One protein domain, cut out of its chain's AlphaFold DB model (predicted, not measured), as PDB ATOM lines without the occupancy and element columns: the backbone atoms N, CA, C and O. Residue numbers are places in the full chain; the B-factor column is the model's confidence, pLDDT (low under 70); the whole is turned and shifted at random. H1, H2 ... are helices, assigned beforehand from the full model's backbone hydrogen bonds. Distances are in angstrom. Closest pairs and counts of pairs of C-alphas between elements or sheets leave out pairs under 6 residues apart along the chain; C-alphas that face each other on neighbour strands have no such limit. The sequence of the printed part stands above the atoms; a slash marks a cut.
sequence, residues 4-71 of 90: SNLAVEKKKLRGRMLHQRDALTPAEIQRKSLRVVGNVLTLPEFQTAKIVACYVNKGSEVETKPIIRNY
ATOM      1  N   SER A   4     164.955 189.904 190.035       76.44
ATOM      2  CA  SER A   4     164.207 191.140 190.286       76.44
ATOM      3  C   SER A   4     163.844 191.325 191.760       76.44
ATOM      4  O   SER A   4     163.964 192.426 192.299       76.44
ATOM      5  N   ASN A   5     163.464 190.244 192.446       90.00
ATOM      6  CA  ASN A   5     163.110 190.296 193.859       90.00
ATOM      7  C   ASN A   5     164.354 190.542 194.731       90.00
ATOM      8  O   ASN A   5     164.323 191.325 195.680       90.00
ATOM      9  N   LEU A   6     165.496 189.956 194.355       94.38
ATOM     10  CA  LEU A   6     166.759 190.168 195.062       94.38
ATOM     11  C   LEU A   6     167.242 191.625 194.964       94.38
ATOM     12  O   LEU A   6     167.729 192.185 195.949       94.38
ATOM     13  N   ALA A   7     167.098 192.258 193.796       93.94
ATOM     14  CA  ALA A   7     167.466 193.660 193.604       93.94
ATOM     15  C   ALA A   7     166.634 194.605 194.491       93.94
ATOM     16  O   ALA A   7     167.184 195.523 195.112       93.94
ATOM     17  N   VAL A   8     165.326 194.351 194.601       95.56
ATOM     18  CA  VAL A   8     164.411 195.115 195.465       95.56
ATOM     19  C   VAL A   8     164.794 194.968 196.936       95.56
ATOM     20  O   VAL A   8     164.931 195.975 197.636       95.56
ATOM     21  N   GLU A   9     165.050 193.747 197.401       96.12
ATOM     22  CA  GLU A   9     165.436 193.506 198.794       96.12
ATOM     23  C   GLU A   9     166.798 194.131 199.138       96.12
ATOM     24  O   GLU A   9     166.940 194.778 200.181       96.12
ATOM     25  N   LYS A  10     167.781 194.081 198.225       96.50
ATOM     26  CA  LYS A  10     169.059 194.803 198.389       96.50
ATOM     27  C   LYS A  10     168.853 196.316 198.491       96.50
ATOM     28  O   LYS A  10     169.520 196.971 199.294       96.50
ATOM     29  N   LYS A  11     167.942 196.892 197.696       96.81
ATOM     30  CA  LYS A  11     167.627 198.330 197.750       96.81
ATOM     31  C   LYS A  11     166.999 198.711 199.090       96.81
ATOM     32  O   LYS A  11     167.450 199.676 199.706       96.81
ATOM     33  N   LYS A  12     166.024 197.930 199.568       96.94
ATOM     34  CA  LYS A  12     165.400 198.129 200.887       96.94
ATOM     35  C   LYS A  12     166.430 198.044 202.011       96.94
ATOM     36  O   LYS A  12     166.468 198.916 202.877       96.94
ATOM     37  N   LEU A  13     167.302 197.033 201.986       97.25
ATOM     38  CA  LEU A  13     168.354 196.883 202.991       97.25
ATOM     39  C   LEU A  13     169.331 198.064 202.974       97.25
ATOM     40  O   LEU A  13     169.602 198.626 204.032       97.25
ATOM     41  N   ARG A  14     169.801 198.489 201.793       97.00
ATOM     42  CA  ARG A  14     170.711 199.639 201.666       97.00
ATOM     43  C   ARG A  14     170.101 200.914 202.247       97.00
ATOM     44  O   ARG A  14     170.793 201.621 202.968       97.00
ATOM     45  N   GLY A  15     168.821 201.180 201.979       97.81
ATOM     46  CA  GLY A  15     168.120 202.340 202.537       97.81
ATOM     47  C   GLY A  15     168.079 202.318 204.067       97.81
ATOM     48  O   GLY A  15     168.426 203.308 204.705       97.81
ATOM     49  N   ARG A  16     167.740 201.164 204.660       97.81
ATOM     50  CA  ARG A  16     167.724 201.002 206.124       97.81
ATOM     51  C   ARG A  16     169.105 201.202 206.750       97.81
ATOM     52  O   ARG A  16     169.219 201.923 207.733       97.81
ATOM     53  N   MET A  17     170.141 200.587 206.177       97.31
ATOM     54  CA  MET A  17     171.513 200.701 206.690       97.31
ATOM     55  C   MET A  17     172.043 202.132 206.580       97.31
ATOM     56  O   MET A  17     172.672 202.618 207.515       97.31
ATOM     57  N   LEU A  18     171.758 202.822 205.470       96.75
ATOM     58  CA  LEU A  18     172.168 204.211 205.280       96.75
ATOM     59  C   LEU A  18     171.502 205.131 206.309       96.75
ATOM     60  O   LEU A  18     172.196 205.891 206.968       96.75
ATOM     61  N   HIS A  19     170.189 204.989 206.520       97.38
ATOM     62  CA  HIS A  19     169.463 205.772 207.521       97.38
ATOM     63  C   HIS A  19     170.019 205.573 208.939       97.38
ATOM     64  O   HIS A  19     170.258 206.541 209.651       97.38
ATOM     65  N   GLN A  20     170.276 204.323 209.340       96.88
ATOM     66  CA  GLN A  20     170.870 204.025 210.647       96.88
ATOM     67  C   GLN A  20     172.277 204.612 210.800       96.88
ATOM     68  O   GLN A  20     172.633 205.071 211.881       96.88
ATOM     69  N   ARG A  21     173.079 204.589 209.730       95.81
ATOM     70  CA  ARG A  21     174.437 205.138 209.726       95.81
ATOM     71  C   ARG A  21     174.417 206.664 209.826       95.81
ATOM     72  O   ARG A  21     175.134 207.223 210.645       95.81
ATOM     73  N   ASP A  22     173.565 207.319 209.042       96.81
ATOM     74  CA  ASP A  22     173.439 208.780 209.003       96.81
ATOM     75  C   ASP A  22     172.811 209.365 210.279       96.81
ATOM     76  O   ASP A  22     172.996 210.545 210.560       96.81
ATOM     77  N   ALA A  23     172.118 208.548 211.077       97.62
ATOM     78  CA  ALA A  23     171.594 208.941 212.383       97.62
ATOM     79  C   ALA A  23     172.659 208.979 213.501       97.62
ATOM     80  O   ALA A  23     172.360 209.440 214.603       97.62
ATOM     81  N   LEU A  24     173.879 208.484 213.257       97.38
ATOM     82  CA  LEU A  24     174.951 208.503 214.253       97.38
ATOM     83  C   LEU A  24     175.471 209.921 214.484       97.38
ATOM     84  O   LEU A  24     175.720 210.682 213.548       97.38
ATOM     85  N   THR A  25     175.734 210.247 215.746       97.44
ATOM     86  CA  THR A  25     176.411 211.499 216.095       97.44
ATOM     87  C   THR A  25     177.900 211.452 215.720       97.44
ATOM     88  O   THR A  25     178.498 210.368 215.683       97.44
ATOM     89  N   PRO A  26     178.562 212.610 215.522       95.69
ATOM     90  CA  PRO A  26     180.003 212.655 215.256       95.69
ATOM     91  C   PRO A  26     180.852 211.915 216.303       95.69
ATOM     92  O   PRO A  26     181.790 211.201 215.954       95.69
ATOM     93  N   ALA A  27     180.489 212.009 217.587       96.88
ATOM     94  CA  ALA A  27     181.193 211.313 218.667       96.88
ATOM     95  C   ALA A  27     181.047 209.783 218.576       96.88
ATOM     96  O   ALA A  27     181.993 209.036 218.840       96.88
ATOM     97  N   GLU A  28     179.872 209.290 218.183       97.62
ATOM     98  CA  GLU A  28     179.654 207.858 217.977       97.62
ATOM     99  C   GLU A  28     180.402 207.335 216.757       97.62
ATOM    100  O   GLU A  28     180.970 206.242 216.831       97.62
ATOM    101  N   ILE A  29     180.425 208.112 215.669       96.75
ATOM    102  CA  ILE A  29     181.207 207.806 214.466       96.75
ATOM    103  C   ILE A  29     182.679 207.677 214.846       96.75
ATOM    104  O   ILE A  29     183.280 206.637 214.577       96.75
ATOM    105  N   GLN A  30     183.239 208.666 215.545       95.75
ATOM    106  CA  GLN A  30     184.637 208.646 215.968       95.75
ATOM    107  C   GLN A  30     184.940 207.438 216.864       95.75
ATOM    108  O   GLN A  30     185.853 206.660 216.580       95.75
ATOM    109  N   ARG A  31     184.140 207.212 217.915       97.69
ATOM    110  CA  ARG A  31     184.338 206.094 218.852       97.69
ATOM    111  C   ARG A  31     184.283 204.735 218.154       97.69
ATOM    112  O   ARG A  31     185.114 203.865 218.415       97.69
ATOM    113  N   LYS A  32     183.299 204.528 217.274       97.44
ATOM    114  CA  LYS A  32     183.170 203.282 216.502       97.44
ATOM    115  C   LYS A  32     184.319 203.137 215.502       97.44
ATOM    116  O   LYS A  32     184.837 202.032 215.359       97.44
ATOM    117  N   SER A  33     184.752 204.231 214.876       96.19
ATOM    118  CA  SER A  33     185.872 204.234 213.930       96.19
ATOM    119  C   SER A  33     187.177 203.825 214.597       96.19
ATOM    120  O   SER A  33     187.852 202.938 214.087       96.19
ATOM    121  N   LEU A  34     187.491 204.371 215.778       95.25
ATOM    122  CA  LEU A  34     188.681 203.985 216.547       95.25
ATOM    123  C   LEU A  34     188.706 202.490 216.872       95.25
ATOM    124  O   LEU A  34     189.750 201.854 216.753       95.25
ATOM    125  N   ARG A  35     187.554 201.904 217.222       97.50
ATOM    126  CA  ARG A  35     187.448 200.459 217.461       97.50
ATOM    127  C   ARG A  35     187.722 199.648 216.193       97.50
ATOM    128  O   ARG A  35     188.433 198.652 216.254       97.50
ATOM    129  N   VAL A  36     187.169 200.065 215.052       96.31
ATOM    130  CA  VAL A  36     187.420 199.394 213.765       96.31
ATOM    131  C   VAL A  36     188.891 199.513 213.373       96.31
ATOM    132  O   VAL A  36     189.500 198.505 213.035       96.31
ATOM    133  N   VAL A  37     189.475 200.709 213.472       94.12
ATOM    134  CA  VAL A  37     190.896 200.951 213.186       94.12
ATOM    135  C   VAL A  37     191.774 200.070 214.068       94.12
ATOM    136  O   VAL A  37     192.630 199.370 213.540       94.12
ATOM    137  N   GLY A  38     191.533 200.047 215.382       94.00
ATOM    138  CA  GLY A  38     192.291 199.213 216.315       94.00
ATOM    139  C   GLY A  38     192.275 197.741 215.911       94.00
ATOM    140  O   GLY A  38     193.329 197.120 215.830       94.00
ATOM    141  N   ASN A  39     191.104 197.211 215.550       95.88
ATOM    142  CA  ASN A  39     190.992 195.835 215.070       95.88
ATOM    143  C   ASN A  39     191.778 195.616 213.768       95.88
ATOM    144  O   ASN A  39     192.528 194.650 213.668       95.88
ATOM    145  N   VAL A  40     191.644 196.511 212.784       93.75
ATOM    146  CA  VAL A  40     192.326 196.380 211.484       93.75
ATOM    147  C   VAL A  40     193.845 196.382 211.643       93.75
ATOM    148  O   VAL A  40     194.511 195.539 211.054       93.75
ATOM    149  N   LEU A  41     194.396 197.270 212.477       90.56
ATOM    150  CA  LEU A  41     195.844 197.353 212.712       90.56
ATOM    151  C   LEU A  41     196.419 196.091 213.383       90.56
ATOM    152  O   LEU A  41     197.618 195.828 213.279       90.56
ATOM    153  N   THR A  42     195.579 195.299 214.058       93.56
ATOM    154  CA  THR A  42     195.982 194.023 214.678       93.56
ATOM    155  C   THR A  42     195.901 192.815 213.746       93.56
ATOM    156  O   THR A  42     196.364 191.741 214.123       93.56
ATOM    157  N   LEU A  43     195.330 192.956 212.545       94.44
ATOM    158  CA  LEU A  43     195.196 191.838 211.612       94.44
ATOM    159  C   LEU A  43     196.562 191.453 211.018       94.44
ATOM    160  O   LEU A  43     197.232 192.325 210.452       94.44
ATOM    161  N   PRO A  44     196.967 190.168 211.064       93.25
ATOM    162  CA  PRO A  44     198.194 189.707 210.415       93.25
ATOM    163  C   PRO A  44     198.234 190.041 208.920       93.25
ATOM    164  O   PRO A  44     199.281 190.400 208.383       93.25
ATOM    165  N   GLU A  45     197.087 189.977 208.243       92.88
ATOM    166  CA  GLU A  45     196.944 190.309 206.826       92.88
ATOM    167  C   GLU A  45     197.230 191.788 206.563       92.88
ATOM    168  O   GLU A  45     197.814 192.124 205.538       92.88
ATOM    169  N   PHE A  46     196.863 192.676 207.492       90.69
ATOM    170  CA  PHE A  46     197.173 194.099 207.382       90.69
ATOM    171  C   PHE A  46     198.658 194.368 207.651       90.69
ATOM    172  O   PHE A  46     199.293 195.125 206.922       90.69
ATOM    173  N   GLN A  47     199.226 193.717 208.669       89.75
ATOM    174  CA  GLN A  47     200.626 193.900 209.068       89.75
ATOM    175  C   GLN A  47     201.627 193.346 208.045       89.75
ATOM    176  O   GLN A  47     202.726 193.879 207.912       89.75
ATOM    177  N   THR A  48     201.265 192.280 207.328       89.50
ATOM    178  CA  THR A  48     202.143 191.619 206.343       89.50
ATOM    179  C   THR A  48     201.895 192.061 204.901       89.50
ATOM    180  O   THR A  48     202.708 191.763 204.018       89.50
ATOM    181  N   ALA A  49     200.797 192.775 204.636       89.19
ATOM    182  CA  ALA A  49     200.514 193.307 203.311       89.19
ATOM    183  C   ALA A  49     201.610 194.286 202.877       89.19
ATOM    184  O   ALA A  49     202.040 195.140 203.646       89.19
ATOM    185  N   LYS A  50     202.018 194.185 201.608       86.25
ATOM    186  CA  LYS A  50     202.921 195.151 200.953       86.25
ATOM    187  C   LYS A  50     202.181 196.351 200.359       86.25
ATOM    188  O   LYS A  50     202.793 197.376 200.097       86.25
ATOM    189  N   ILE A  51     200.896 196.169 200.051       84.62
ATOM    190  CA  ILE A  51     200.009 197.179 199.476       84.62
ATOM    191  C   ILE A  51     198.627 196.956 200.081       84.62
ATOM    192  O   ILE A  51     198.110 195.838 200.041       84.62
ATOM    193  N   VAL A  52     198.017 198.022 200.592       85.00
ATOM    194  CA  VAL A  52     196.647 198.003 201.111       85.00
ATOM    195  C   VAL A  52     195.788 198.964 200.294       85.00
ATOM    196  O   VAL A  52     196.039 200.167 200.250       85.00
ATOM    197  N   ALA A  53     194.743 198.438 199.655       86.50
ATOM    198  CA  ALA A  53     193.715 199.270 199.044       86.50
ATOM    199  C   ALA A  53     192.775 199.798 200.137       86.50
ATOM    200  O   ALA A  53     192.179 199.020 200.884       86.50
ATOM    201  N   CYS A  54     192.631 201.119 200.229       87.81
ATOM    202  CA  CYS A  54     191.786 201.770 201.223       87.81
ATOM    203  C   CYS A  54     190.968 202.889 200.572       87.81
ATOM    204  O   CYS A  54     191.459 203.604 199.700       87.81
ATOM    205  N   TYR A  55     189.716 203.047 200.998       87.44
ATOM    206  CA  TYR A  55     188.859 204.143 200.552       87.44
ATOM    207  C   TYR A  55     188.992 205.351 201.486       87.44
ATOM    208  O   TYR A  55     189.306 205.210 202.669       87.44
ATOM    209  N   VAL A  56     188.698 206.544 200.967       88.56
ATOM    210  CA  VAL A  56     188.519 207.752 201.785       88.56
ATOM    211  C   VAL A  56     187.065 207.819 202.223       88.56
ATOM    212  O   VAL A  56     186.162 207.791 201.390       88.56
ATOM    213  N   ASN A  57     186.846 207.889 203.530       89.75
ATOM    214  CA  ASN A  57     185.511 207.875 204.108       89.75
ATOM    215  C   ASN A  57     184.673 209.104 203.725       89.75
ATOM    216  O   ASN A  57     185.191 210.221 203.642       89.75
ATOM    217  N   LYS A  58     183.360 208.904 203.556       91.50
ATOM    218  CA  LYS A  58     182.382 209.965 203.287       91.50
ATOM    219  C   LYS A  58     181.264 209.995 204.331       91.50
ATOM    220  O   LYS A  58     180.622 208.984 204.604       91.50
ATOM    221  N   GLY A  59     180.954 211.190 204.838       92.38
ATOM    222  CA  GLY A  59     179.828 211.409 205.752       92.38
ATOM    223  C   GLY A  59     179.955 210.570 207.024       92.38
ATOM    224  O   GLY A  59     180.936 210.693 207.745       92.38
ATOM    225  N   SER A  60     178.971 209.706 207.262       95.12
ATOM    226  CA  SER A  60     178.846 208.838 208.442       95.12
ATOM    227  C   SER A  60     179.616 207.506 208.346       95.12
ATOM    228  O   SER A  60     179.412 206.593 209.148       95.12
ATOM    229  N   GLU A  61     180.481 207.354 207.341       95.62
ATOM    230  CA  GLU A  61     181.363 206.191 207.195       95.62
ATOM    231  C   GLU A  61     182.453 206.136 208.264       95.62
ATOM    232  O   GLU A  61     182.806 207.143 208.874       95.62
ATOM    233  N   VAL A  62     183.020 204.941 208.449       95.00
ATOM    234  CA  VAL A  62     184.180 204.728 209.322       95.00
ATOM    235  C   VAL A  62     185.311 205.651 208.894       95.00
ATOM    236  O   VAL A  62     185.691 205.654 207.729       95.00
ATOM    237  N   GLU A  63     185.891 206.392 209.831       93.75
ATOM    238  CA  GLU A  63     187.041 207.246 209.559       93.75
ATOM    239  C   GLU A  63     188.280 206.394 209.257       93.75
ATOM    240  O   GLU A  63     188.923 205.857 210.158       93.75
ATOM    241  N   THR A  64     188.629 206.268 207.974       91.62
ATOM    242  CA  THR A  64     189.750 205.438 207.497       91.62
ATOM    243  C   THR A  64     191.083 206.182 207.445       91.62
ATOM    244  O   THR A  64     192.133 205.553 207.327       91.62
ATOM    245  N   LYS A  65     191.089 207.514 207.603       87.19
ATOM    246  CA  LYS A  65     192.321 208.329 207.631       87.19
ATOM    247  C   LYS A  65     193.384 207.817 208.616       87.19
ATOM    248  O   LYS A  65     194.562 207.865 208.267       87.19
ATOM    249  N   PRO A  66     193.044 207.332 209.828       85.94
ATOM    250  CA  PRO A  66     194.037 206.745 210.723       85.94
ATOM    251  C   PRO A  66     194.670 205.465 210.168       85.94
ATOM    252  O   PRO A  66     195.857 205.262 210.389       85.94
ATOM    253  N   ILE A  67     193.930 204.634 209.426       86.56
ATOM    254  CA  ILE A  67     194.476 203.425 208.782       86.56
ATOM    255  C   ILE A  67     195.508 203.832 207.726       86.56
ATOM    256  O   ILE A  67     196.615 203.308 207.721       86.56
ATOM    257  N   ILE A  68     195.167 204.825 206.898       82.25
ATOM    258  CA  ILE A  68     196.060 205.372 205.866       82.25
ATOM    259  C   ILE A  68     197.346 205.936 206.490       82.25
ATOM    260  O   ILE A  68     198.432 205.649 206.007       82.25
ATOM    261  N   ARG A  69     197.235 206.696 207.589       79.56
ATOM    262  CA  ARG A  69     198.395 207.308 208.264       79.56
ATOM    263  C   ARG A  69     199.293 206.322 209.005       79.56
ATOM    264  O   ARG A  69     200.491 206.552 209.083       79.56
ATOM    265  N   ASN A  70     198.733 205.262 209.587       71.94
ATOM    266  CA  ASN A  70     199.528 204.270 210.321       71.94
ATOM    267  C   ASN A  70     200.284 203.312 209.391       71.94
ATOM    268  O   ASN A  70     201.165 202.588 209.846       71.94
ATOM    269  N   TYR A  71     199.961 203.296 208.099       69.06
ATOM    270  CA  TYR A  71     200.659 202.474 207.128       69.06
ATOM    271  C   TYR A  71     201.896 203.222 206.605       69.06
ATOM    272  O   TYR A  71     201.842 203.954 205.622       69.06
TER     273      TYR A  71
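AT A GLANCE: This is residues 4 to 71 of the 90 residues of an uncharacterized protein of Candidatus Bathyarchaeota archaeon (UniProt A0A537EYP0). Two helices, H1 and H2, are the arms of an open V; residues 4 to 17 of H1 stick out free. Short H3 follows at the far end of H2, a long loop folds back toward the V's corner, and short H4 packs on H2. The printed part has 68 residues, 46 of them in four named helices, H1 to H4 in chain order, with no named strand; the class is all helix. The whole is loose, radius of gyration of the C-alphas 15.0 A, spanning 41 by 31 by 17 A.

HOW THE PARTS SIT: H1, residues 4 to 22, touches no helix. H2, residues 26 to 41, touches H4, residues 65 to 70, with residues 37 to 41 alone; the closest C-alphas, of Val 37 and Ile 67, are 6.2 A apart. They run the same way at a shallow tilt of 33 degrees, only just short of steep. H3, residues 44 to 48, is close to H2 but not clearly touching; the closest C-alphas, of Val 40 and Phe 46, are 6.7 A apart. In H1, H2, H3 and H4 every O i to N i+4 pair is within hydrogen-bond range.

IN THESE COORDINATES: H1 begins at C-alpha 4 (164.207, 191.140, 190.286) and measures 27.3 A; H2 measures 22.2 A, H3 6.0 A and H4 8.7 A, ending at C-alpha 70 (199.528, 204.270, 210.321).

THE WHOLE: The farthest C-alphas, of Ser 4 and Asn 70, are 42.7 A apart. The printed part has no cut; the link H3 to H4 is long, and residue 71 is under pLDDT 70.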